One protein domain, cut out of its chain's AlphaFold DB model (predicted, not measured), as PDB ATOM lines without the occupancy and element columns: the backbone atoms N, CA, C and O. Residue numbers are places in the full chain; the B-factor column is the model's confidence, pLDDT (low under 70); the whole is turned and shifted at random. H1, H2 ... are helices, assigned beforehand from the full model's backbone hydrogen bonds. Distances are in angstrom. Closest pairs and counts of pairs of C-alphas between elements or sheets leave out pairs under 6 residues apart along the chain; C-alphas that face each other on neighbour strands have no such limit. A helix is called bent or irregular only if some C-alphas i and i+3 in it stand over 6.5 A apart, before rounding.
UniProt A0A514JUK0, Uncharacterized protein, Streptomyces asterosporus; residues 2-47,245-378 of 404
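Overview. This is residues 2 to 47 and 245 to 378 of the 404 residues of an uncharacterized protein of Streptomyces asterosporus (UniProt A0A514JUK0). H2 makes a rod's length; bent H1 packs along it, and H4, then H5, pack on both. Residues 321 to 332, including H3, stick out. The 180-residue printed part, all helix and extended, has five named helices, radius of gyration of the C-alphas 25.6 A, spans 87 by 33 by 22 A.

Arrangement. H2, residues 245 to 299, touches H1b, residues 16 to 46, with residues 250 to 275 alone; the closest C-alphas, of Thr 257 and Gly 35, are 4.9 A apart. H1b is an arm of H1, one helix by hydrogen bonds but bent, C-alphas 13 and 16 being 6.9 A apart. H4, residues 341 to 352, irregular with C-alphas 342 and 345 7.2 A apart, and H5, residues 355 to 375, join their bundle. H5 has every O i to N i+4 pair within hydrogen-bond range.

Along the chain. H2 begins at C-alpha 245 (159.903, 130.330, 150.295) and ends at C-alpha 299 (162.424, 169.297, 220.227), 80.1 A from first to last C-alpha.

Size, cuts and confidence. Residues 48 to 244 are cut out, C-alphas 47 and 245 being 15.2 A apart; both links of H3 are long; 36 residues are under pLDDT 70.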
ATOM      1  N   ARG A   2     174.720 155.600 211.008       87.12
ATOM      2  CA  ARG A   2     173.910 154.362 210.943       87.12
ATOM      3  C   ARG A   2     173.042 154.283 209.684       87.12
ATOM      4  O   ARG A   2     173.199 153.339 208.937       87.12
ATOM      5  N   ALA A   3     172.285 155.338 209.375       88.44
ATOM      6  CA  ALA A   3     171.468 155.402 208.159       88.44
ATOM      7  C   ALA A   3     172.259 155.173 206.854       88.44
ATOM      8  O   ALA A   3     171.819 154.414 206.003       88.44
ATOM      9  N   PHE A   4     173.457 155.759 206.723       88.31
ATOM     10  CA  PHE A   4     174.345 155.513 205.577       88.31
ATOM     11  C   PHE A   4     174.852 154.067 205.536       88.31
ATOM     12  O   PHE A   4     174.859 153.446 204.482       88.31
ATOM     13  N   SER A   5     175.224 153.499 206.688       89.69
ATOM     14  CA  SER A   5     175.618 152.088 206.791       89.69
ATOM     15  C   SER A   5     174.465 151.140 206.446       89.69
ATOM     16  O   SER A   5     174.698 150.110 205.815       89.69
ATOM     17  N   ASP A   6     173.239 151.467 206.854       91.62
ATOM     18  CA  ASP A   6     172.036 150.679 206.577       91.62
ATOM     19  C   ASP A   6     171.666 150.763 205.089       91.62
ATOM     20  O   ASP A   6     171.418 149.730 204.469       91.62
ATOM     21  N   ALA A   7     171.734 151.961 204.496       90.25
ATOM     22  CA  ALA A   7     171.556 152.182 203.061       90.25
ATOM     23  C   ALA A   7     172.597 151.409 202.230       90.25
ATOM     24  O   ALA A   7     172.225 150.646 201.341       90.25
ATOM     25  N   ASN A   8     173.887 151.504 202.572       91.44
ATOM     26  CA  ASN A   8     174.948 150.760 201.879       91.44
ATOM     27  C   ASN A   8     174.804 149.244 202.083       91.44
ATOM     28  O   ASN A   8     175.023 148.469 201.156       91.44
ATOM     29  N   SER A   9     174.360 148.798 203.263       92.81
ATOM     30  CA  SER A   9     174.057 147.382 203.511       92.81
ATOM     31  C   SER A   9     172.866 146.886 202.688       92.81
ATOM     32  O   SER A   9     172.854 145.726 202.274       92.81
ATOM     33  N   LEU A  10     171.860 147.734 202.452       93.19
ATOM     34  CA  LEU A  10     170.724 147.433 201.581       93.19
ATOM     35  C   LEU A  10     171.188 147.299 200.129       93.19
ATOM     36  O   LEU A  10     170.911 146.272 199.509       93.19
ATOM     37  N   LEU A  11     171.963 148.266 199.627       92.81
ATOM     38  CA  LEU A  11     172.555 148.208 198.287       92.81
ATOM     39  C   LEU A  11     173.430 146.961 198.110       92.81
ATOM     40  O   LEU A  11     173.286 146.244 197.120       92.81
ATOM     41  N   ALA A  12     174.273 146.642 199.097       92.38
ATOM     42  CA  ALA A  12     175.129 145.456 199.086       92.38
ATOM     43  C   ALA A  12     174.327 144.142 199.064       92.38
ATOM     44  O   ALA A  12     174.687 143.204 198.350       92.38
ATOM     45  N   LYS A  13     173.219 144.056 199.814       92.50
ATOM     46  CA  LYS A  13     172.306 142.897 199.767       92.50
ATOM     47  C   LYS A  13     171.610 142.780 198.410       92.50
ATOM     48  O   LYS A  13     171.436 141.666 197.916       92.50
ATOM     49  N   GLY A  14     171.257 143.916 197.815       91.62
ATOM     50  CA  GLY A  14     170.598 144.016 196.519       91.62
ATOM     51  C   GLY A  14     171.469 143.658 195.312       91.62
ATOM     52  O   GLY A  14     170.942 143.280 194.267       91.62
ATOM     53  N   GLN A  15     172.798 143.667 195.461       93.62
ATOM     54  CA  GLN A  15     173.751 143.373 194.377       93.62
ATOM     55  C   GLN A  15     173.490 142.058 193.640       93.62
ATOM     56  O   GLN A  15     173.702 141.971 192.435       93.62
ATOM     57  N   ARG A  16     173.033 141.013 194.341       93.31
ATOM     58  CA  ARG A  16     172.750 139.722 193.692       93.31
ATOM     59  C   ARG A  16     171.552 139.794 192.754       93.31
ATOM     60  O   ARG A  16     171.574 139.165 191.703       93.31
ATOM     61  N   GLU A  17     170.522 140.530 193.151       93.75
ATOM     62  CA  GLU A  17     169.313 140.710 192.353       93.75
ATOM     63  C   GLU A  17     169.597 141.610 191.148       93.75
ATOM     64  O   GLU A  17     169.289 141.225 190.022       93.75
ATOM     65  N   LEU A  18     170.296 142.732 191.364       93.88
ATOM     66  CA  LEU A  18     170.779 143.601 190.286       93.88
ATOM     67  C   LEU A  18     171.677 142.841 189.309       93.88
ATOM     68  O   LEU A  18     171.448 142.893 188.108       93.88
ATOM     69  N   GLY A  19     172.643 142.066 189.805       93.75
ATOM     70  CA  GLY A  19     173.525 141.261 188.960       93.75
ATOM     71  C   GLY A  19     172.772 140.220 188.124       93.75
ATOM     72  O   GLY A  19     173.099 140.015 186.954       93.75
ATOM     73  N   ALA A  20     171.737 139.588 188.686       95.44
ATOM     74  CA  ALA A  20     170.882 138.660 187.946       95.44
ATOM     75  C   ALA A  20     170.057 139.374 186.860       95.44
ATOM     76  O   ALA A  20     169.986 138.881 185.731       95.44
ATOM     77  N   ALA A  21     169.491 140.543 187.171       95.75
ATOM     78  CA  ALA A  21     168.758 141.366 186.211       95.75
ATOM     79  C   ALA A  21     169.675 141.897 185.091       95.75
ATOM     80  O   ALA A  21     169.334 141.781 183.914       95.75
ATOM     81  N   CYS A  22     170.887 142.360 185.416       97.19
ATOM     82  CA  CYS A  22     171.906 142.743 184.434       97.19
ATOM     83  C   CYS A  22     172.231 141.584 183.486       97.19
ATOM     84  O   CYS A  22     172.222 141.752 182.268       97.19
ATOM     85  N   ALA A  23     172.463 140.380 184.020       97.44
ATOM     86  CA  ALA A  23     172.741 139.204 183.199       97.44
ATOM     87  C   ALA A  23     171.571 138.850 182.260       97.44
ATOM     88  O   ALA A  23     171.804 138.443 181.117       97.44
ATOM     89  N   ALA A  24     170.323 139.024 182.705       97.06
ATOM     90  CA  ALA A  24     169.134 138.812 181.879       97.06
ATOM     91  C   ALA A  24     169.021 139.847 180.742       97.06
ATOM     92  O   ALA A  24     168.772 139.474 179.588       97.06
ATOM     93  N   VAL A  25     169.293 141.125 181.028       98.00
ATOM     94  CA  VAL A  25     169.348 142.200 180.021       98.00
ATOM     95  C   VAL A  25     170.449 141.938 178.999       98.00
ATOM     96  O   VAL A  25     170.178 141.931 177.800       98.00
ATOM     97  N   VAL A  26     171.668 141.626 179.448       97.88
ATOM     98  CA  VAL A  26     172.794 141.312 178.554       97.88
ATOM     99  C   VAL A  26     172.457 140.114 177.669       97.88
ATOM    100  O   VAL A  26     172.668 140.156 176.456       97.88
ATOM    101  N   LYS A  27     171.902 139.039 178.235       97.69
ATOM    102  CA  LYS A  27     171.528 137.845 177.466       97.69
ATOM    103  C   LYS A  27     170.464 138.155 176.412       97.69
ATOM    104  O   LYS A  27     170.635 137.785 175.251       97.69
ATOM    105  N   SER A  28     169.392 138.841 176.800       96.31
ATOM    106  CA  SER A  28     168.310 139.203 175.879       96.31
ATOM    107  C   SER A  28     168.785 140.166 174.786       96.31
ATOM    108  O   SER A  28     168.423 139.980 173.624       96.31
ATOM    109  N   ALA A  29     169.680 141.105 175.104       96.75
ATOM    110  CA  ALA A  29     170.314 141.983 174.123       96.75
ATOM    111  C   ALA A  29     171.101 141.197 173.062       96.75
ATOM    112  O   ALA A  29     170.930 141.425 171.865       96.75
ATOM    113  N   HIS A  30     171.903 140.207 173.475       97.44
ATOM    114  CA  HIS A  30     172.635 139.341 172.542       97.44
ATOM    115  C   HIS A  30     171.703 138.525 171.636       97.44
ATOM    116  O   HIS A  30     172.034 138.272 170.474       97.44
ATOM    117  N   ASP A  31     170.545 138.096 172.142       95.56
ATOM    118  CA  ASP A  31     169.554 137.373 171.343       95.56
ATOM    119  C   ASP A  31     168.913 138.280 170.280       95.56
ATOM    120  O   ASP A  31     168.772 137.865 169.122       95.56
ATOM    121  N   VAL A  32     168.613 139.535 170.632       96.50
ATOM    122  CA  VAL A  32     168.149 140.559 169.681       96.50
ATOM    123  C   VAL A  32     169.218 140.853 168.631       96.50
ATOM    124  O   VAL A  32     168.928 140.814 167.434       96.50
ATOM    125  N   ASP A  33     170.464 141.070 169.051       96.38
ATOM    126  CA  ASP A  33     171.585 141.341 168.149       96.38
ATOM    127  C   ASP A  33     171.833 140.198 167.163       96.38
ATOM    128  O   ASP A  33     172.080 140.422 165.973       96.38
ATOM    129  N   ARG A  34     171.717 138.950 167.633       96.00
ATOM    130  CA  ARG A  34     171.821 137.764 166.780       96.00
ATOM    131  C   ARG A  34     170.699 137.729 165.743       96.00
ATOM    132  O   ARG A  34     170.974 137.395 164.588       96.00
ATOM    133  N   GLY A  35     169.473 138.082 166.136       92.75
ATOM    134  CA  GLY A  35     168.315 138.179 165.242       92.75
ATOM    135  C   GLY A  35     168.486 139.262 164.176       92.75
ATOM    136  O   GLY A  35     168.413 138.970 162.982       92.75
ATOM    137  N   ILE A  36     168.833 140.484 164.590       95.12
ATOM    138  CA  ILE A  36     169.111 141.609 163.682       95.12
ATOM    139  C   ILE A  36     170.265 141.263 162.733       95.12
ATOM    140  O   ILE A  36     170.161 141.466 161.525       95.12
ATOM    141  N   GLY A  37     171.353 140.685 163.247       93.69
ATOM    142  CA  GLY A  37     172.488 140.261 162.430       93.69
ATOM    143  C   GLY A  37     172.143 139.136 161.449       93.69
ATOM    144  O   GLY A  37     172.729 139.063 160.369       93.69
ATOM    145  N   ALA A  38     171.202 138.253 161.791       92.00
ATOM    146  CA  ALA A  38     170.705 137.236 160.870       92.00
ATOM    147  C   ALA A  38     169.863 137.850 159.744       92.00
ATOM    148  O   ALA A  38     170.052 137.457 158.595       92.00
ATOM    149  N   LEU A  39     169.002 138.828 160.050       92.62
ATOM    150  CA  LEU A  39     168.231 139.571 159.046       92.62
ATOM    151  C   LEU A  39     169.143 140.349 158.095       92.62
ATOM    152  O   LEU A  39     168.981 140.256 156.884       92.62
ATOM    153  N   ASP A  40     170.153 141.034 158.623       92.00
ATOM    154  CA  ASP A  40     171.120 141.786 157.816       92.00
ATOM    155  C   ASP A  40     171.947 140.869 156.889       92.00
ATOM    156  O   ASP A  40     172.177 141.172 155.717       92.00
ATOM    157  N   ARG A  41     172.348 139.680 157.366       88.62
ATOM    158  CA  ARG A  41     172.977 138.663 156.500       88.62
ATOM    159  C   ARG A  41     172.007 138.117 155.457       88.62
ATOM    160  O   ARG A  41     172.407 137.936 154.310       88.62
ATOM    161  N   PHE A  42     170.762 137.848 155.846       86.56
ATOM    162  CA  PHE A  42     169.731 137.375 154.929       86.56
ATOM    163  C   PHE A  42     169.495 138.390 153.810       86.56
ATOM    164  O   PHE A  42     169.503 138.012 152.646       86.56
ATOM    165  N   GLN A  43     169.388 139.673 154.148       84.62
ATOM    166  CA  GLN A  43     169.259 140.780 153.205       84.62
ATOM    167  C   GLN A  43     170.456 140.852 152.243       84.62
ATOM    168  O   GLN A  43     170.277 140.961 151.032       84.62
ATOM    169  N   ARG A  44     171.690 140.736 152.751       81.94
ATOM    170  CA  ARG A  44     172.899 140.751 151.907       81.94
ATOM    171  C   ARG A  44     172.974 139.567 150.942       81.94
ATOM    172  O   ARG A  44     173.405 139.739 149.808       81.94
ATOM    173  N   ILE A  45     172.552 138.380 151.375       75.12
ATOM    174  CA  ILE A  45     172.518 137.173 150.533       75.12
ATOM    175  C   ILE A  45     171.328 137.218 149.559       75.12
ATOM    176  O   ILE A  45     171.452 136.814 148.406       75.12
ATOM    177  N   GLY A  46     170.180 137.726 150.007       62.97
ATOM    178  CA  GLY A  46     168.962 137.902 149.216       62.97
ATOM    179  C   GLY A  46     169.118 138.947 148.113       62.97
ATOM    180  O   GLY A  46     168.632 138.724 147.012       62.97
ATOM    181  N   GLY A  47     169.888 140.013 148.354       53.12
ATOM    182  CA  GLY A  47     170.240 141.025 147.350       53.12
ATOM    183  C   GLY A  47     171.088 140.509 146.178       53.12
ATOM    184  O   GLY A  47     171.275 141.234 145.209       53.12
ATOM    185  N   GLU A 245     159.271 131.033 149.170       82.19
ATOM    186  CA  GLU A 245     159.903 130.330 150.295       82.19
ATOM    187  C   GLU A 245     160.901 131.224 151.045       82.19
ATOM    188  O   GLU A 245     160.942 131.213 152.278       82.19
ATOM    189  N   ARG A 246     161.679 132.036 150.318       84.06
ATOM    190  CA  ARG A 246     162.617 132.998 150.915       84.06
ATOM    191  C   ARG A 246     161.899 134.132 151.639       84.06
ATOM    192  O   ARG A 246     162.310 134.460 152.747       84.06
ATOM    193  N   MET A 247     160.839 134.693 151.056       83.25
ATOM    194  CA  MET A 247     160.020 135.727 151.707       83.25
ATOM    195  C   MET A 247     159.438 135.196 153.018       83.25
ATOM    196  O   MET A 247     159.642 135.794 154.069       83.25
ATOM    197  N   LYS A 248     158.863 133.988 152.994       86.44
ATOM    198  CA  LYS A 248     158.356 133.337 154.206       86.44
ATOM    199  C   LYS A 248     159.440 133.125 155.267       86.44
ATOM    200  O   LYS A 248     159.217 133.401 156.441       86.44
ATOM    201  N   ALA A 249     160.627 132.655 154.875       87.44
ATOM    202  CA  ALA A 249     161.736 132.461 155.812       87.44
ATOM    203  C   ALA A 249     162.194 133.777 156.466       87.44
ATOM    204  O   ALA A 249     162.629 133.785 157.622       87.44
ATOM    205  N   ALA A 250     162.100 134.882 155.730       88.38
ATOM    206  CA  ALA A 250     162.435 136.205 156.215       88.38
ATOM    207  C   ALA A 250     161.357 136.796 157.130       88.38
ATOM    208  O   ALA A 250     161.705 137.401 158.145       88.38
ATOM    209  N   ASP A 251     160.078 136.565 156.834       89.19
ATOM    210  CA  ASP A 251     158.966 136.905 157.726       89.19
ATOM    211  C   ASP A 251     159.094 136.157 159.058       89.19
ATOM    212  O   ASP A 251     159.114 136.775 160.125       89.19
ATOM    213  N   ASP A 252     159.337 134.842 159.008       91.25
ATOM    214  CA  ASP A 252     159.567 134.015 160.199       91.25
ATOM    215  C   ASP A 252     160.763 134.524 161.030       91.25
ATOM    216  O   ASP A 252     160.764 134.488 162.266       91.25
ATOM    217  N   LEU A 253     161.827 134.986 160.365       93.06
ATOM    218  CA  LEU A 253     162.999 135.556 161.029       93.06
ATOM    219  C   LEU A 253     162.706 136.937 161.638       93.06
ATOM    220  O   LEU A 253     163.159 137.223 162.752       93.06
ATOM    221  N   SER A 254     161.924 137.759 160.943       93.31
ATOM    222  CA  SER A 254     161.478 139.075 161.405       93.31
ATOM    223  C   SER A 254     160.629 138.947 162.664       93.31
ATOM    224  O   SER A 254     160.893 139.622 163.661       93.31
ATOM    225  N   ASP A 255     159.684 138.011 162.675       94.94
ATOM    226  CA  ASP A 255     158.810 137.764 163.818       94.94
ATOM    227  C   ASP A 255     159.559 137.213 165.029       94.94
ATOM    228  O   ASP A 255     159.317 137.647 166.159       94.94
ATOM    229  N   ARG A 256     160.523 136.307 164.823       95.44
ATOM    230  CA  ARG A 256     161.411 135.858 165.909       95.44
ATOM    231  C   ARG A 256     162.217 137.011 166.501       95.44
ATOM    232  O   ARG A 256     162.338 137.095 167.720       95.44
ATOM    233  N   THR A 257     162.725 137.910 165.661       95.06
ATOM    234  CA  THR A 257     163.529 139.055 166.113       95.06
ATOM    235  C   THR A 257     162.675 140.085 166.853       95.06
ATOM    236  O   THR A 257     163.090 140.581 167.898       95.06
ATOM    237  N   ARG A 258     161.443 140.349 166.392       96.62
ATOM    238  CA  ARG A 258     160.469 141.191 167.111       96.62
ATOM    239  C   ARG A 258     160.136 140.619 168.487       96.62
ATOM    240  O   ARG A 258     160.167 141.354 169.466       96.62
ATOM    241  N   LYS A 259     159.885 139.308 168.581       96.81
ATOM    242  CA  LYS A 259     159.637 138.629 169.866       96.81
ATOM    243  C   LYS A 259     160.831 138.740 170.813       96.81
ATOM    244  O   LYS A 259     160.637 139.024 171.991       96.81
ATOM    245  N   ALA A 260     162.050 138.561 170.301       95.50
ATOM    246  CA  ALA A 260     163.266 138.758 171.088       95.50
ATOM    247  C   ALA A 260     163.386 140.206 171.593       95.50
ATOM    248  O   ALA A 260     163.717 140.411 172.756       95.50
ATOM    249  N   LEU A 261     163.050 141.201 170.761       97.56
ATOM    250  CA  LEU A 261     163.060 142.610 171.161       97.56
ATOM    251  C   LEU A 261     162.029 142.896 172.258       97.56
ATOM    252  O   LEU A 261     162.352 143.562 173.231       97.56
ATOM    253  N   THR A 262     160.810 142.364 172.151       97.81
ATOM    254  CA  THR A 262     159.790 142.511 173.204       97.81
ATOM    255  C   THR A 262     160.231 141.870 174.523       97.81
ATOM    256  O   THR A 262     160.028 142.452 175.589       97.81
ATOM    257  N   ALA A 263     160.870 140.697 174.463       96.38
ATOM    258  CA  ALA A 263     161.449 140.063 175.644       96.38
ATOM    259  C   ALA A 263     162.553 140.940 176.255       96.38
ATOM    260  O   ALA A 263     162.525 141.206 177.450       96.38
ATOM    261  N   HIS A 264     163.458 141.474 175.432       97.75
ATOM    262  CA  HIS A 264     164.513 142.378 175.882       97.75
ATOM    263  C   HIS A 264     163.974 143.666 176.524       97.75
ATOM    264  O   HIS A 264     164.444 144.048 177.588       97.75
ATOM    265  N   VAL A 265     162.943 144.290 175.942       98.12
ATOM    266  CA  VAL A 265     162.252 145.448 176.538       98.12
ATOM    267  C   VAL A 265     161.731 145.107 177.936       98.12
ATOM    268  O   VAL A 265     161.879 145.900 178.861       98.12
ATOM    269  N   THR A 266     161.150 143.916 178.100       98.06
ATOM    270  CA  THR A 266     160.627 143.456 179.395       98.06
ATOM    271  C   THR A 266     161.745 143.302 180.426       98.06
ATOM    272  O   THR A 266     161.622 143.821 181.531       98.06
ATOM    273  N   GLU A 267     162.848 142.648 180.056       97.44
ATOM    274  CA  GLU A 267     164.012 142.470 180.938       97.44
ATOM    275  C   GLU A 267     164.674 143.813 181.288       97.44
ATOM    276  O   GLU A 267     165.060 144.038 182.433       97.44
ATOM    277  N   TRP A 268     164.762 144.738 180.327       98.31
ATOM    278  CA  TRP A 268     165.318 146.073 180.547       98.31
ATOM    279  C   TRP A 268     164.476 146.878 181.544       98.31
ATOM    280  O   TRP A 268     165.019 147.441 182.494       98.31
ATOM    281  N   PHE A 269     163.144 146.875 181.401       98.00
ATOM    282  CA  PHE A 269     162.255 147.533 182.365       98.00
ATOM    283  C   PHE A 269     162.285 146.867 183.742       98.00
ATOM    284  O   PHE A 269     162.167 147.567 184.750       98.00
ATOM    285  N   ALA A 270     162.463 145.545 183.806       97.00
ATOM    286  CA  ALA A 270     162.650 144.843 185.071       97.00
ATOM    287  C   ALA A 270     163.925 145.326 185.779       97.00
ATOM    288  O   ALA A 270     163.845 145.752 186.930       97.00
ATOM    289  N   LEU A 271     165.064 145.378 185.072       97.38
ATOM    290  CA  LEU A 271     166.310 145.936 185.612       97.38
ATOM    291  C   LEU A 271     166.136 147.395 186.050       97.38
ATOM    292  O   LEU A 271     166.540 147.739 187.159       97.38
ATOM    293  N   LYS A 272     165.506 148.238 185.223       97.25
ATOM    294  CA  LYS A 272     165.284 149.656 185.541       97.25
ATOM    295  C   LYS A 272     164.439 149.823 186.800       97.25
ATOM    296  O   LYS A 272     164.779 150.615 187.670       97.25
ATOM    297  N   THR A 273     163.385 149.023 186.937       97.44
ATOM    298  CA  THR A 273     162.518 149.040 188.121       97.44
ATOM    299  C   THR A 273     163.277 148.600 189.372       97.44
ATOM    300  O   THR A 273     163.151 149.242 190.416       97.44
ATOM    301  N   THR A 274     164.085 147.534 189.290       95.50
ATOM    302  CA  THR A 274     164.925 147.079 190.411       95.50
ATOM    303  C   THR A 274     165.962 148.137 190.792       95.50
ATOM    304  O   THR A 274     166.117 148.427 191.978       95.50
ATOM    305  N   PHE A 275     166.618 148.756 189.806       95.94
ATOM    306  CA  PHE A 275     167.552 149.868 189.999       95.94
ATOM    307  C   PHE A 275     166.882 151.035 190.732       95.94
ATOM    308  O   PHE A 275     167.319 151.390 191.826       95.94
ATOM    309  N   ASP A 276     165.773 151.555 190.198       94.62
ATOM    310  CA  ASP A 276     165.061 152.711 190.762       94.62
ATOM    311  C   ASP A 276     164.542 152.410 192.177       94.62
ATOM    312  O   ASP A 276     164.602 153.253 193.072       94.62
ATOM    313  N   THR A 277     164.071 151.180 192.412       95.06
ATOM    314  CA  THR A 277     163.597 150.742 193.734       95.06
ATOM    315  C   THR A 277     164.732 150.723 194.754       95.06
ATOM    316  O   THR A 277     164.548 151.182 195.882       95.06
ATOM    317  N   MET A 278     165.908 150.207 194.381       92.94
ATOM    318  CA  MET A 278     167.067 150.156 195.274       92.94
ATOM    319  C   MET A 278     167.666 151.537 195.523       92.94
ATOM    320  O   MET A 278     167.980 151.858 196.671       92.94
ATOM    321  N   GLU A 279     167.759 152.366 194.484       92.31
ATOM    322  CA  GLU A 279     168.194 153.757 194.596       92.31
ATOM    323  C   GLU A 279     167.281 154.531 195.554       92.31
ATOM    324  O   GLU A 279     167.740 155.132 196.532       92.31
ATOM    325  N   GLN A 280     165.966 154.450 195.335       92.12
ATOM    326  CA  GLN A 280     164.987 155.151 196.155       92.12
ATOM    327  C   GLN A 280     164.940 154.610 197.590       92.12
ATOM    328  O   GLN A 280     164.792 155.396 198.526       92.12
ATOM    329  N   ALA A 281     165.081 153.299 197.800       91.81
ATOM    330  CA  ALA A 281     165.133 152.715 199.141       91.81
ATOM    331  C   ALA A 281     166.360 153.200 199.927       91.81
ATOM    332  O   ALA A 281     166.226 153.610 201.082       91.81
ATOM    333  N   ALA A 282     167.541 153.211 199.301       89.75
ATOM    334  CA  ALA A 282     168.766 153.716 199.915       89.75
ATOM    335  C   ALA A 282     168.650 155.211 200.259       89.75
ATOM    336  O   ALA A 282     169.002 155.626 201.366       89.75
ATOM    337  N   ARG A 283     168.084 156.003 199.343       89.44
ATOM    338  CA  ARG A 283     167.845 157.436 199.535       89.44
ATOM    339  C   ARG A 283     166.868 157.721 200.680       89.44
ATOM    340  O   ARG A 283     167.197 158.510 201.564       89.44
ATOM    341  N   ARG A 284     165.732 157.015 200.731       89.69
ATOM    342  CA  ARG A 284     164.731 157.147 201.808       89.69
ATOM    343  C   ARG A 284     165.322 156.886 203.189       89.69
ATOM    344  O   ARG A 284     165.056 157.647 204.108       89.69
ATOM    345  N   HIS A 285     166.184 155.876 203.340       88.75
ATOM    346  CA  HIS A 285     166.834 155.604 204.628       88.75
ATOM    347  C   HIS A 285     167.653 156.788 205.159       88.75
ATOM    348  O   HIS A 285     167.689 157.018 206.370       88.75
ATOM    349  N   VAL A 286     168.311 157.538 204.272       86.62
ATOM    350  CA  VAL A 286     169.080 158.733 204.648       86.62
ATOM    351  C   VAL A 286     168.157 159.927 204.894       86.62
ATOM    352  O   VAL A 286     168.331 160.617 205.898       86.62
ATOM    353  N   GLU A 287     167.155 160.137 204.038       86.62
ATOM    354  CA  GLU A 287     166.180 161.233 204.160       86.62
ATOM    355  C   GLU A 287     165.322 161.120 205.434       86.62
ATOM    356  O   GLU A 287     165.161 162.106 206.158       86.62
ATOM    357  N   ASP A 288     164.845 159.920 205.777       89.12
ATOM    358  CA  ASP A 288     164.073 159.662 206.999       89.12
ATOM    359  C   ASP A 288     164.919 159.929 208.253       89.12
ATOM    360  O   ASP A 288     164.460 160.540 209.222       89.12
ATOM    361  N   ALA A 289     166.192 159.521 208.232       87.38
ATOM    362  CA  ALA A 289     167.115 159.767 209.335       87.38
ATOM    363  C   ALA A 289     167.474 161.253 209.477       87.38
ATOM    364  O   ALA A 289     167.581 161.752 210.600       87.38
ATOM    365  N   ALA A 290     167.648 161.968 208.362       83.19
ATOM    366  CA  ALA A 290     167.859 163.412 208.365       83.19
ATOM    367  C   ALA A 290     166.633 164.141 208.933       83.19
ATOM    368  O   ALA A 290     166.776 164.996 209.805       83.19
ATOM    369  N   THR A 291     165.431 163.740 208.516       87.06
ATOM    370  CA  THR A 291     164.167 164.290 209.024       87.06
ATOM    371  C   THR A 291     164.029 164.056 210.528       87.06
ATOM    372  O   THR A 291     163.802 165.006 211.279       87.06
ATOM    373  N   GLY A 292     164.278 162.831 211.003       87.31
ATOM    374  CA  GLY A 292     164.250 162.514 212.433       87.31
ATOM    375  C   GLY A 292     165.251 163.336 213.255       87.31
ATOM    376  O   GLY A 292     164.920 163.813 214.341       87.31
ATOM    377  N   LEU A 293     166.456 163.575 212.720       83.94
ATOM    378  CA  LEU A 293     167.452 164.441 213.359       83.94
ATOM    379  C   LEU A 293     166.990 165.901 213.439       83.94
ATOM    380  O   LEU A 293     167.186 166.546 214.472       83.94
ATOM    381  N   VAL A 294     166.373 166.429 212.380       84.00
ATOM    382  CA  VAL A 294     165.803 167.787 212.374       84.00
ATOM    383  C   VAL A 294     164.708 167.914 213.434       84.00
ATOM    384  O   VAL A 294     164.713 168.867 214.221       84.00
ATOM    385  N   GLU A 295     163.799 166.943 213.512       86.75
ATOM    386  CA  GLU A 295     162.716 166.930 214.500       86.75
ATOM    387  C   GLU A 295     163.237 166.850 215.942       86.75
ATOM    388  O   GLU A 295     162.774 167.585 216.820       86.75
ATOM    389  N   GLU A 296     164.227 165.992 216.204       86.38
ATOM    390  CA  GLU A 296     164.818 165.829 217.536       86.38
ATOM    391  C   GLU A 296     165.583 167.084 217.983       86.38
ATOM    392  O   GLU A 296     165.435 167.537 219.124       86.38
ATOM    393  N   ARG A 297     166.342 167.710 217.079       84.31
ATOM    394  CA  ARG A 297     167.027 168.986 217.348       84.31
ATOM    395  C   ARG A 297     166.045 170.117 217.617       84.31
ATOM    396  O   ARG A 297     166.265 170.918 218.526       84.31
ATOM    397  N   THR A 298     164.936 170.146 216.883       85.31
ATOM    398  CA  THR A 298     163.848 171.103 217.118       85.31
ATOM    399  C   THR A 298     163.237 170.900 218.506       85.31
ATOM    400  O   THR A 298     163.051 171.864 219.247       85.31
ATOM    401  N   ARG A 299     163.001 169.645 218.915       86.88
ATOM    402  CA  ARG A 299     162.424 169.297 220.227       86.88
ATOM    403  C   ARG A 299     163.345 169.620 221.408       86.88
ATOM    404  O   ARG A 299     162.862 169.988 222.473       86.88
ATOM    405  N   THR A 300     164.656 169.470 221.233       87.00
ATOM    406  CA  THR A 300     165.666 169.676 222.290       87.00
ATOM    407  C   THR A 300     166.141 171.127 222.416       87.00
ATOM    408  O   THR A 300     166.980 171.422 223.265       87.00
ATOM    409  N   GLY A 301     165.615 172.048 221.598       79.31
ATOM    410  CA  GLY A 301     166.040 173.452 221.584       79.31
ATOM    411  C   GLY A 301     167.408 173.678 220.930       79.31
ATOM    412  O   GLY A 301     167.932 174.788 220.970       79.31
ATOM    413  N   LEU A 302     167.972 172.649 220.290       73.12
ATOM    414  CA  LEU A 302     169.231 172.684 219.541       73.12
ATOM    415  C   LEU A 302     168.995 172.979 218.053       73.12
ATOM    416  O   LEU A 302     169.741 172.509 217.191       73.12
ATOM    417  N   ALA A 303     167.964 173.763 217.732       66.75
ATOM    418  CA  ALA A 303     167.667 174.242 216.383       66.75
ATOM    419  C   ALA A 303     168.701 175.299 215.926       66.75
ATOM    420  O   ALA A 303     168.369 176.438 215.622       66.75
ATOM    421  N   GLY A 304     169.987 174.946 215.955       64.12
ATOM    422  CA  GLY A 304     171.078 175.704 215.349       64.12
ATOM    423  C   GLY A 304     171.312 175.278 213.900       64.12
ATOM    424  O   GLY A 304     170.861 174.205 213.491       64.12
ATOM    425  N   ALA A 305     172.043 176.108 213.155       62.69
ATOM    426  CA  ALA A 305     172.334 175.924 211.739       62.69
ATOM    427  C   ALA A 305     173.096 174.608 211.505       62.69
ATOM    428  O   ALA A 305     174.254 174.476 211.873       62.69
ATOM    429  N   PHE A 306     172.417 173.622 210.938       66.50
ATOM    430  CA  PHE A 306     172.990 172.413 210.360       66.50
ATOM    431  C   PHE A 306     172.414 172.366 208.951       66.50
ATOM    432  O   PHE A 306     171.190 172.427 208.806       66.50
ATOM    433  N   ASP A 307     173.267 172.332 207.931       68.00
ATOM    434  CA  ASP A 307     172.798 172.274 206.549       68.00
ATOM    435  C   ASP A 307     172.548 170.806 206.208       68.00
ATOM    436  O   ASP A 307     173.479 170.035 205.962       68.00
ATOM    437  N   PHE A 308     171.288 170.383 206.331       66.31
ATOM    438  CA  PHE A 308     170.920 169.010 206.030       66.31
ATOM    439  C   PHE A 308     170.830 168.825 204.517       66.31
ATOM    440  O   PHE A 308     170.049 169.515 203.856       66.31
ATOM    441  N   PRO A 309     171.548 167.841 203.965       62.66
ATOM    442  CA  PRO A 309     171.450 167.490 202.569       62.66
ATOM    443  C   PRO A 309     170.164 166.678 202.370       62.66
ATOM    444  O   PRO A 309     170.172 165.461 202.275       62.66
ATOM    445  N   LEU A 310     169.014 167.356 202.357       64.06
ATOM    446  CA  LEU A 310     167.720 166.709 202.096       64.06
ATOM    447  C   LEU A 310     167.586 166.294 200.622       64.06
ATOM    448  O   LEU A 310     166.758 165.457 200.284       64.06
ATOM    449  N   ALA A 311     168.400 166.881 199.741       58.97
ATOM    450  CA  ALA A 311     168.441 166.564 198.316       58.97
ATOM    451  C   ALA A 311     169.692 165.771 197.900       58.97
ATOM    452  O   ALA A 311     169.661 165.110 196.859       58.97
ATOM    453  N   THR A 312     170.775 165.842 198.680       62.44
ATOM    454  CA  THR A 312     172.062 165.194 198.397       62.44
ATOM    455  C   THR A 312     172.302 164.041 199.372       62.44
ATOM    456  O   THR A 312     171.890 164.069 200.520       62.44
ATOM    457  N   THR A 313     172.924 162.960 198.920       69.00
ATOM    458  CA  THR A 313     173.059 161.710 199.695       69.00
ATOM    459  C   THR A 313     174.430 161.597 200.357       69.00
ATOM    460  O   THR A 313     175.037 160.526 200.426       69.00
ATOM    461  N   ASP A 314     174.883 162.739 200.872       72.25
ATOM    462  CA  ASP A 314     176.163 162.954 201.540       72.25
ATOM    463  C   ASP A 314     175.955 163.297 203.027       72.25
ATOM    464  O   ASP A 314     174.846 163.602 203.466       72.25
ATOM    465  N   TRP A 315     177.017 163.231 203.834       71.31
ATOM    466  CA  TRP A 315     176.960 163.603 205.251       71.31
ATOM    467  C   TRP A 315     176.695 165.112 205.429       71.31
ATOM    468  O   TRP A 315     177.309 165.905 204.718       71.31
ATOM    469  N   PRO A 316     175.831 165.531 206.376       67.50
ATOM    470  CA  PRO A 316     175.619 166.944 206.684       67.50
ATOM    471  C   PRO A 316     176.872 167.618 207.257       67.50
ATOM    472  O   PRO A 316     177.572 167.041 208.093       67.50
ATOM    473  N   ASP A 317     177.082 168.877 206.879       66.56
ATOM    474  CA  ASP A 317     178.188 169.707 207.356       66.56
ATOM    475  C   ASP A 317     177.723 170.735 208.400       66.56
ATOM    476  O   ASP A 317     176.638 171.318 208.305       66.56
ATOM    477  N   GLU A 318     178.584 171.018 209.381       63.69
ATOM    478  CA  GLU A 318     178.384 172.136 210.305       63.69
ATOM    479  C   GLU A 318     178.831 173.465 209.662       63.69
ATOM    480  O   GLU A 318     179.982 173.593 209.214       63.69
ATOM    481  N   PRO A 319     177.970 174.499 209.637       56.12
ATOM    482  CA  PRO A 319     178.360 175.835 209.210       56.12
ATOM    483  C   PRO A 319     179.447 176.392 210.143       56.12
ATOM    484  O   PRO A 319     179.294 176.411 211.361       56.12
ATOM    485  N   GLY A 320     180.573 176.808 209.553       56.09
ATOM    486  CA  GLY A 320     181.800 177.228 210.249       56.09
ATOM    487  C   GLY A 320     182.989 176.278 210.041       56.09
ATOM    488  O   GLY A 320     184.116 176.738 209.863       56.09
ATOM    489  N   LEU A 321     182.754 174.964 209.921       56.06
ATOM    490  CA  LEU A 321     183.792 174.001 209.504       56.06
ATOM    491  C   LEU A 321     184.134 174.144 208.010       56.06
ATOM    492  O   LEU A 321     185.285 173.962 207.610       56.06
ATOM    493  N   ARG A 322     183.140 174.538 207.205       54.66
ATOM    494  CA  ARG A 322     183.264 174.827 205.767       54.66
ATOM    495  C   ARG A 322     184.162 176.040 205.483       54.66
ATOM    496  O   ARG A 322     184.923 176.026 204.521       54.66
ATOM    497  N   GLU A 323     184.106 177.057 206.343       52.62
ATOM    498  CA  GLU A 323     184.931 178.272 206.255       52.62
ATOM    499  C   GLU A 323     186.333 178.055 206.849       52.62
ATOM    500  O   GLU A 323     187.324 178.487 206.260       52.62
ATOM    501  N   ALA A 324     186.441 177.313 207.959       55.53
ATOM    502  CA  ALA A 324     187.720 177.003 208.603       55.53
ATOM    503  C   ALA A 324     188.633 176.083 207.769       55.53
ATOM    504  O   ALA A 324     189.852 176.114 207.940       55.53
ATOM    505  N   ARG A 325     188.074 175.263 206.864       53.16
ATOM    506  CA  ARG A 325     188.850 174.340 206.012       53.16
ATOM    507  C   ARG A 325     189.443 174.958 204.745       53.16
ATOM    508  O   ARG A 325     190.256 174.290 204.113       53.16
ATOM    509  N   GLY A 326     189.123 176.212 204.419       45.53
ATOM    510  CA  GLY A 326     189.717 176.938 203.293       45.53
ATOM    511  C   GLY A 326     189.307 176.400 201.913       45.53
ATOM    512  O   GLY A 326     189.333 175.206 201.635       45.53
ATOM    513  N   GLN A 327     188.941 177.313 201.015       55.56
ATOM    514  CA  GLN A 327     188.634 177.032 199.611       55.56
ATOM    515  C   GLN A 327     189.781 176.273 198.914       55.56
ATOM    516  O   GLN A 327     190.825 176.852 198.628       55.56
ATOM    517  N   TYR A 328     189.558 174.998 198.589       48.06
ATOM    518  CA  TYR A 328     190.260 174.263 197.530       48.06
ATOM    519  C   TYR A 328     189.251 173.391 196.758       48.06
ATOM    520  O   TYR A 328     188.235 172.990 197.330       48.06
ATOM    521  N   PRO A 329     189.507 173.139 195.459       48.84
ATOM    522  CA  PRO A 329     188.576 172.496 194.543       48.84
ATOM    523  C   PRO A 329     188.426 171.013 194.891       48.84
ATOM    524  O   PRO A 329     189.384 170.389 195.347       48.84
ATOM    525  N   GLU A 330     187.213 170.493 194.693       50.25
ATOM    526  CA  GLU A 330     186.841 169.070 194.670       50.25
ATOM    527  C   GLU A 330     187.750 168.135 195.492       50.25
ATOM    528  O   GLU A 330     188.594 167.416 194.958       50.25
ATOM    529  N   ARG A 331     187.591 168.122 196.822       47.28
ATOM    530  CA  ARG A 331     188.214 167.088 197.663       47.28
ATOM    531  C   ARG A 331     187.218 166.007 198.048       47.28
ATOM    532  O   ARG A 331     186.150 166.290 198.576       47.28
ATOM    533  N   ARG A 332     187.664 164.771 197.797       47.09
ATOM    534  CA  ARG A 332     187.236 163.480 198.353       47.09
ATOM    535  C   ARG A 332     186.279 163.578 199.544       47.09
ATOM    536  O   ARG A 332     186.636 164.142 200.573       47.09
ATOM    537  N   ARG A 333     185.146 162.883 199.391       53.38
ATOM    538  CA  ARG A 333     184.226 162.382 200.425       53.38
ATOM    539  C   ARG A 333     184.982 161.969 201.704       53.38
ATOM    540  O   ARG A 333     185.447 160.840 201.808       53.38
ATOM    541  N   GLU A 334     185.152 162.878 202.662       53.66
ATOM    542  CA  GLU A 334     185.665 162.545 204.007       53.66
ATOM    543  C   GLU A 334     184.522 162.207 204.985       53.66
ATOM    544  O   GLU A 334     184.765 161.648 206.053       53.66
ATOM    545  N   GLY A 335     183.271 162.500 204.611       63.16
ATOM    546  CA  GLY A 335     182.068 162.103 205.339       63.16
ATOM    547  C   GLY A 335     181.445 160.804 204.801       63.16
ATOM    548  O   GLY A 335     181.645 160.464 203.634       63.16
ATOM    549  N   PRO A 336     180.681 160.066 205.626       71.88
ATOM    550  CA  PRO A 336     179.935 158.893 205.172       71.88
ATOM    551  C   PRO A 336     178.841 159.297 204.176       71.88
ATOM    552  O   PRO A 336     178.006 160.138 204.489       71.88
ATOM    553  N   GLY A 337     178.836 158.672 203.001       80.69
ATOM    554  CA  GLY A 337     177.842 158.880 201.946       80.69
ATOM    555  C   GLY A 337     177.291 157.554 201.429       80.69
ATOM    556  O   GLY A 337     177.764 156.479 201.822       80.69
ATOM    557  N   ILE A 338     176.284 157.627 200.560       83.19
ATOM    558  CA  ILE A 338     175.797 156.438 199.857       83.19
ATOM    559  C   ILE A 338     176.824 156.019 198.797       83.19
ATOM    560  O   ILE A 338     177.300 156.833 198.003       83.19
ATOM    561  N   GLU A 339     177.176 154.735 198.782       85.81
ATOM    562  CA  GLU A 339     178.096 154.150 197.803       85.81
ATOM    563  C   GLU A 339     177.370 153.851 196.483       85.81
ATOM    564  O   GLU A 339     177.060 152.705 196.161       85.81
ATOM    565  N   TRP A 340     177.103 154.900 195.701       86.81
ATOM    566  CA  TRP A 340     176.448 154.780 194.390       86.81
ATOM    567  C   TRP A 340     177.220 153.938 193.375       86.81
ATOM    568  O   TRP A 340     176.619 153.390 192.458       86.81
ATOM    569  N   ASP A 341     178.523 153.745 193.582       85.12
ATOM    570  CA  ASP A 341     179.356 152.869 192.755       85.12
ATOM    571  C   ASP A 341     178.814 151.427 192.730       85.12
ATOM    572  O   ASP A 341     178.996 150.717 191.744       85.12
ATOM    573  N   LEU A 342     178.068 151.012 193.762       84.94
ATOM    574  CA  LEU A 342     177.367 149.726 193.799       84.94
ATOM    575  C   LEU A 342     176.253 149.622 192.739       84.94
ATOM    576  O   LEU A 342     175.897 148.520 192.331       84.94
ATOM    577  N   LEU A 343     175.689 150.738 192.280       90.12
ATOM    578  CA  LEU A 343     174.676 150.774 191.220       90.12
ATOM    579  C   LEU A 343     175.272 151.034 189.825       90.12
ATOM    580  O   LEU A 343     174.593 150.791 188.828       90.12
ATOM    581  N   SER A 344     176.534 151.469 189.747       89.44
ATOM    582  CA  SER A 344     177.173 151.926 188.501       89.44
ATOM    583  C   SER A 344     177.169 150.890 187.372       89.44
ATOM    584  O   SER A 344     176.941 151.236 186.217       89.44
ATOM    585  N   GLU A 345     177.357 149.606 187.688       90.12
ATOM    586  CA  GLU A 345     177.316 148.534 186.686       90.12
ATOM    587  C   GLU A 345     175.912 148.382 186.083       90.12
ATOM    588  O   GLU A 345     175.755 148.214 184.876       90.12
ATOM    589  N   ALA A 346     174.870 148.466 186.914       91.94
ATOM    590  CA  ALA A 346     173.489 148.371 186.451       91.94
ATOM    591  C   ALA A 346     173.086 149.597 185.623       91.94
ATOM    592  O   ALA A 346     172.425 149.440 184.598       91.94
ATOM    593  N   GLU A 347     173.530 150.790 186.023       93.31
ATOM    594  CA  GLU A 347     173.377 152.023 185.241       93.31
ATOM    595  C   GLU A 347     174.057 151.893 183.870       93.31
ATOM    596  O   GLU A 347     173.426 152.113 182.837       93.31
ATOM    597  N   HIS A 348     175.301 151.408 183.842       94.69
ATOM    598  CA  HIS A 348     176.033 151.183 182.600       94.69
ATOM    599  C   HIS A 348     175.323 150.188 181.667       94.69
ATOM    600  O   HIS A 348     175.232 150.424 180.460       94.69
ATOM    601  N   VAL A 349     174.790 149.088 182.208       95.25
ATOM    602  CA  VAL A 349     174.023 148.093 181.437       95.25
ATOM    603  C   VAL A 349     172.715 148.684 180.900       95.25
ATOM    604  O   VAL A 349     172.356 148.402 179.753       95.25
ATOM    605  N   LEU A 350     172.011 149.505 181.686       94.69
ATOM    606  CA  LEU A 350     170.782 150.182 181.259       94.69
ATOM    607  C   LEU A 350     171.034 151.134 180.085       94.69
ATOM    608  O   LEU A 350     170.259 151.119 179.124       94.69
ATOM    609  N   ASP A 351     172.122 151.900 180.142       94.88
ATOM    610  CA  ASP A 351     172.509 152.839 179.088       94.88
ATOM    611  C   ASP A 351     172.982 152.116 177.823       94.88
ATOM    612  O   ASP A 351     172.545 152.426 176.711       94.88
ATOM    613  N   LEU A 352     173.865 151.123 177.976       95.94
ATOM    614  CA  LEU A 352     174.470 150.413 176.848       95.94
ATOM    615  C   LEU A 352     173.444 149.592 176.054       95.94
ATOM    616  O   LEU A 352     173.536 149.501 174.828       95.94
ATOM    617  N   TYR A 353     172.472 148.996 176.745       96.62
ATOM    618  CA  TYR A 353     171.474 148.103 176.157       96.62
ATOM    619  C   TYR A 353     170.075 148.724 176.120       96.62
ATOM    620  O   TYR A 353     169.077 148.021 176.272       96.62
ATOM    621  N   HIS A 354     169.982 150.036 175.901       96.50
ATOM    622  CA  HIS A 354     168.694 150.707 175.767       96.50
ATOM    623  C   HIS A 354     167.876 150.142 174.578       96.50
ATOM    624  O   HIS A 354     168.401 150.049 173.458       96.50
ATOM    625  N   PRO A 355     166.575 149.815 174.749       95.81
ATOM    626  CA  PRO A 355     165.783 149.155 173.708       95.81
ATOM    627  C   PRO A 355     165.640 149.946 172.401       95.81
ATOM    628  O   PRO A 355     165.552 149.348 171.325       95.81
ATOM    629  N   ASP A 356     165.649 151.279 172.476       94.94
ATOM    630  CA  ASP A 356     165.494 152.154 171.306       94.94
ATOM    631  C   ASP A 356     166.579 151.918 170.249       94.94
ATOM    632  O   ASP A 356     166.274 151.851 169.055       94.94
ATOM    633  N   GLY A 357     167.829 151.688 170.670       93.12
ATOM    634  CA  GLY A 357     168.930 151.411 169.746       93.12
ATOM    635  C   GLY A 357     168.685 150.144 168.917       93.12
ATOM    636  O   GLY A 357     168.925 150.119 167.701       93.12
ATOM    637  N   PHE A 358     168.132 149.104 169.547       94.81
ATOM    638  CA  PHE A 358     167.745 147.870 168.869       94.81
ATOM    639  C   PHE A 358     166.513 148.055 167.983       94.81
ATOM    640  O   PHE A 358     166.497 147.563 166.851       94.81
ATOM    641  N   ALA A 359     165.501 148.784 168.457       94.88
ATOM    642  CA  ALA A 359     164.284 149.065 167.702       94.88
ATOM    643  C   ALA A 359     164.583 149.851 166.415       94.88
ATOM    644  O   ALA A 359     164.067 149.519 165.345       94.88
ATOM    645  N   ASP A 360     165.457 150.853 166.486       95.75
ATOM    646  CA  ASP A 360     165.897 151.646 165.335       95.75
ATOM    647  C   ASP A 360     166.687 150.821 164.331       95.75
ATOM    648  O   ASP A 360     166.504 150.930 163.114       95.75
ATOM    649  N   ARG A 361     167.586 149.968 164.822       95.25
ATOM    650  CA  ARG A 361     168.381 149.099 163.959       95.25
ATOM    651  C   ARG A 361     167.517 148.033 163.285       95.25
ATOM    652  O   ARG A 361     167.668 147.827 162.083       95.25
ATOM    653  N   LEU A 362     166.570 147.429 164.005       94.69
ATOM    654  CA  LEU A 362     165.603 146.492 163.431       94.69
ATOM    655  C   LEU A 362     164.721 147.176 162.376       94.69
ATOM    656  O   LEU A 362     164.575 146.645 161.278       94.69
ATOM    657  N   ARG A 363     164.191 148.373 162.665       94.81
ATOM    658  CA  ARG A 363     163.402 149.160 161.698       94.81
ATOM    659  C   ARG A 363     164.177 149.452 160.417       94.81
ATOM    660  O   ARG A 363     163.614 149.314 159.336       94.81
ATOM    661  N   ARG A 364     165.461 149.813 160.521       94.38
ATOM    662  CA  ARG A 364     166.320 150.051 159.348       94.38
ATOM    663  C   ARG A 364     166.492 148.800 158.489       94.38
ATOM    664  O   ARG A 364     166.296 148.881 157.282       94.38
ATOM    665  N   VAL A 365     166.821 147.660 159.101       93.00
ATOM    666  CA  VAL A 365     167.030 146.398 158.367       93.00
ATOM    667  C   VAL A 365     165.734 145.922 157.710       93.00
ATOM    668  O   VAL A 365     165.738 145.572 156.533       93.00
ATOM    669  N   LEU A 366     164.608 145.965 158.429       91.44
ATOM    670  CA  LEU A 366     163.308 145.583 157.872       91.44
ATOM    671  C   LEU A 366     162.853 146.527 156.757       91.44
ATOM    672  O   LEU A 366     162.337 146.060 155.749       91.44
ATOM    673  N   GLY A 367     163.068 147.836 156.909       89.19
ATOM    674  CA  GLY A 367     162.729 148.808 155.871       89.19
ATOM    675  C   GLY A 367     163.536 148.607 154.588       89.19
ATOM    676  O   GLY A 367     163.008 148.795 153.498       89.19
ATOM    677  N   GLU A 368     164.798 148.196 154.692       89.56
ATOM    678  CA  GLU A 368     165.607 147.886 153.512       89.56
ATOM    679  C   GLU A 368     165.210 146.551 152.868       89.56
ATOM    680  O   GLU A 368     165.139 146.449 151.645       89.56
ATOM    681  N   LEU A 369     164.884 145.544 153.679       86.56
ATOM    682  CA  LEU A 369     164.366 144.264 153.201       86.56
ATOM    683  C   LEU A 369     163.040 144.432 152.432       86.56
ATOM    684  O   LEU A 369     162.882 143.876 151.348       86.56
ATOM    685  N   ASP A 370     162.131 145.259 152.947       86.06
ATOM    686  CA  ASP A 370     160.848 145.576 152.309       86.06
ATOM    687  C   ASP A 370     161.026 146.309 150.966       86.06
ATOM    688  O   ASP A 370     160.363 145.989 149.975       86.06
ATOM    689  N   ARG A 371     161.995 147.233 150.878       84.75
ATOM    690  CA  ARG A 371     162.367 147.881 149.605       84.75
ATOM    691  C   ARG A 371     162.897 146.882 148.584       84.75
ATOM    692  O   ARG A 371     162.531 146.973 147.413       84.75
ATOM    693  N   GLN A 372     163.740 145.937 149.005       80.62
ATOM    694  CA  GLN A 372     164.266 144.900 148.112       80.62
ATOM    695  C   GLN A 372     163.136 144.047 147.530       80.62
ATOM    696  O   GLN A 372     163.116 143.793 146.326       80.62
ATOM    697  N   TRP A 373     162.168 143.653 148.357       78.81
ATOM    698  CA  TRP A 373     161.018 142.869 147.908       78.81
ATOM    699  C   TRP A 373     160.076 143.659 147.015       78.81
ATOM    700  O   TRP A 373     159.662 143.151 145.977       78.81
ATOM    701  N   SER A 374     159.802 144.914 147.362       76.19
ATOM    702  CA  SER A 374     158.977 145.808 146.546       76.19
ATOM    703  C   SER A 374     159.591 146.049 145.162       76.19
ATOM    704  O   SER A 374     158.873 146.103 144.167       76.19
ATOM    705  N   ALA A 375     160.923 146.133 145.071       72.44
ATOM    706  CA  ALA A 375     161.631 146.228 143.795       72.44
ATOM    707  C   ALA A 375     161.546 144.937 142.955       72.44
ATOM    708  O   ALA A 375     161.703 144.989 141.741       72.44
ATOM    709  N   HIS A 376     161.310 143.786 143.592       63.28
ATOM    710  CA  HIS A 376     161.184 142.470 142.954       63.28
ATOM    711  C   HIS A 376     159.714 142.025 142.865       63.28
ATOM    712  O   HIS A 376     159.443 140.824 142.932       63.28
ATOM    713  N   GLY A 377     158.784 142.988 142.750       55.97
ATOM    714  CA  GLY A 377     157.335 142.775 142.635       55.97
ATOM    715  C   GLY A 377     156.963 141.626 141.687       55.97
ATOM    716  O   GLY A 377     157.775 141.241 140.846       55.97
ATOM    717  N   PRO A 378     155.762 141.038 141.846       50.78
ATOM    718  CA  PRO A 378     155.449 139.683 141.408       50.78
ATOM    719  C   PRO A 378     155.863 139.470 139.954       50.78
ATOM    720  O   PRO A 378     155.180 139.878 139.020       50.78
TER     721      PRO A 378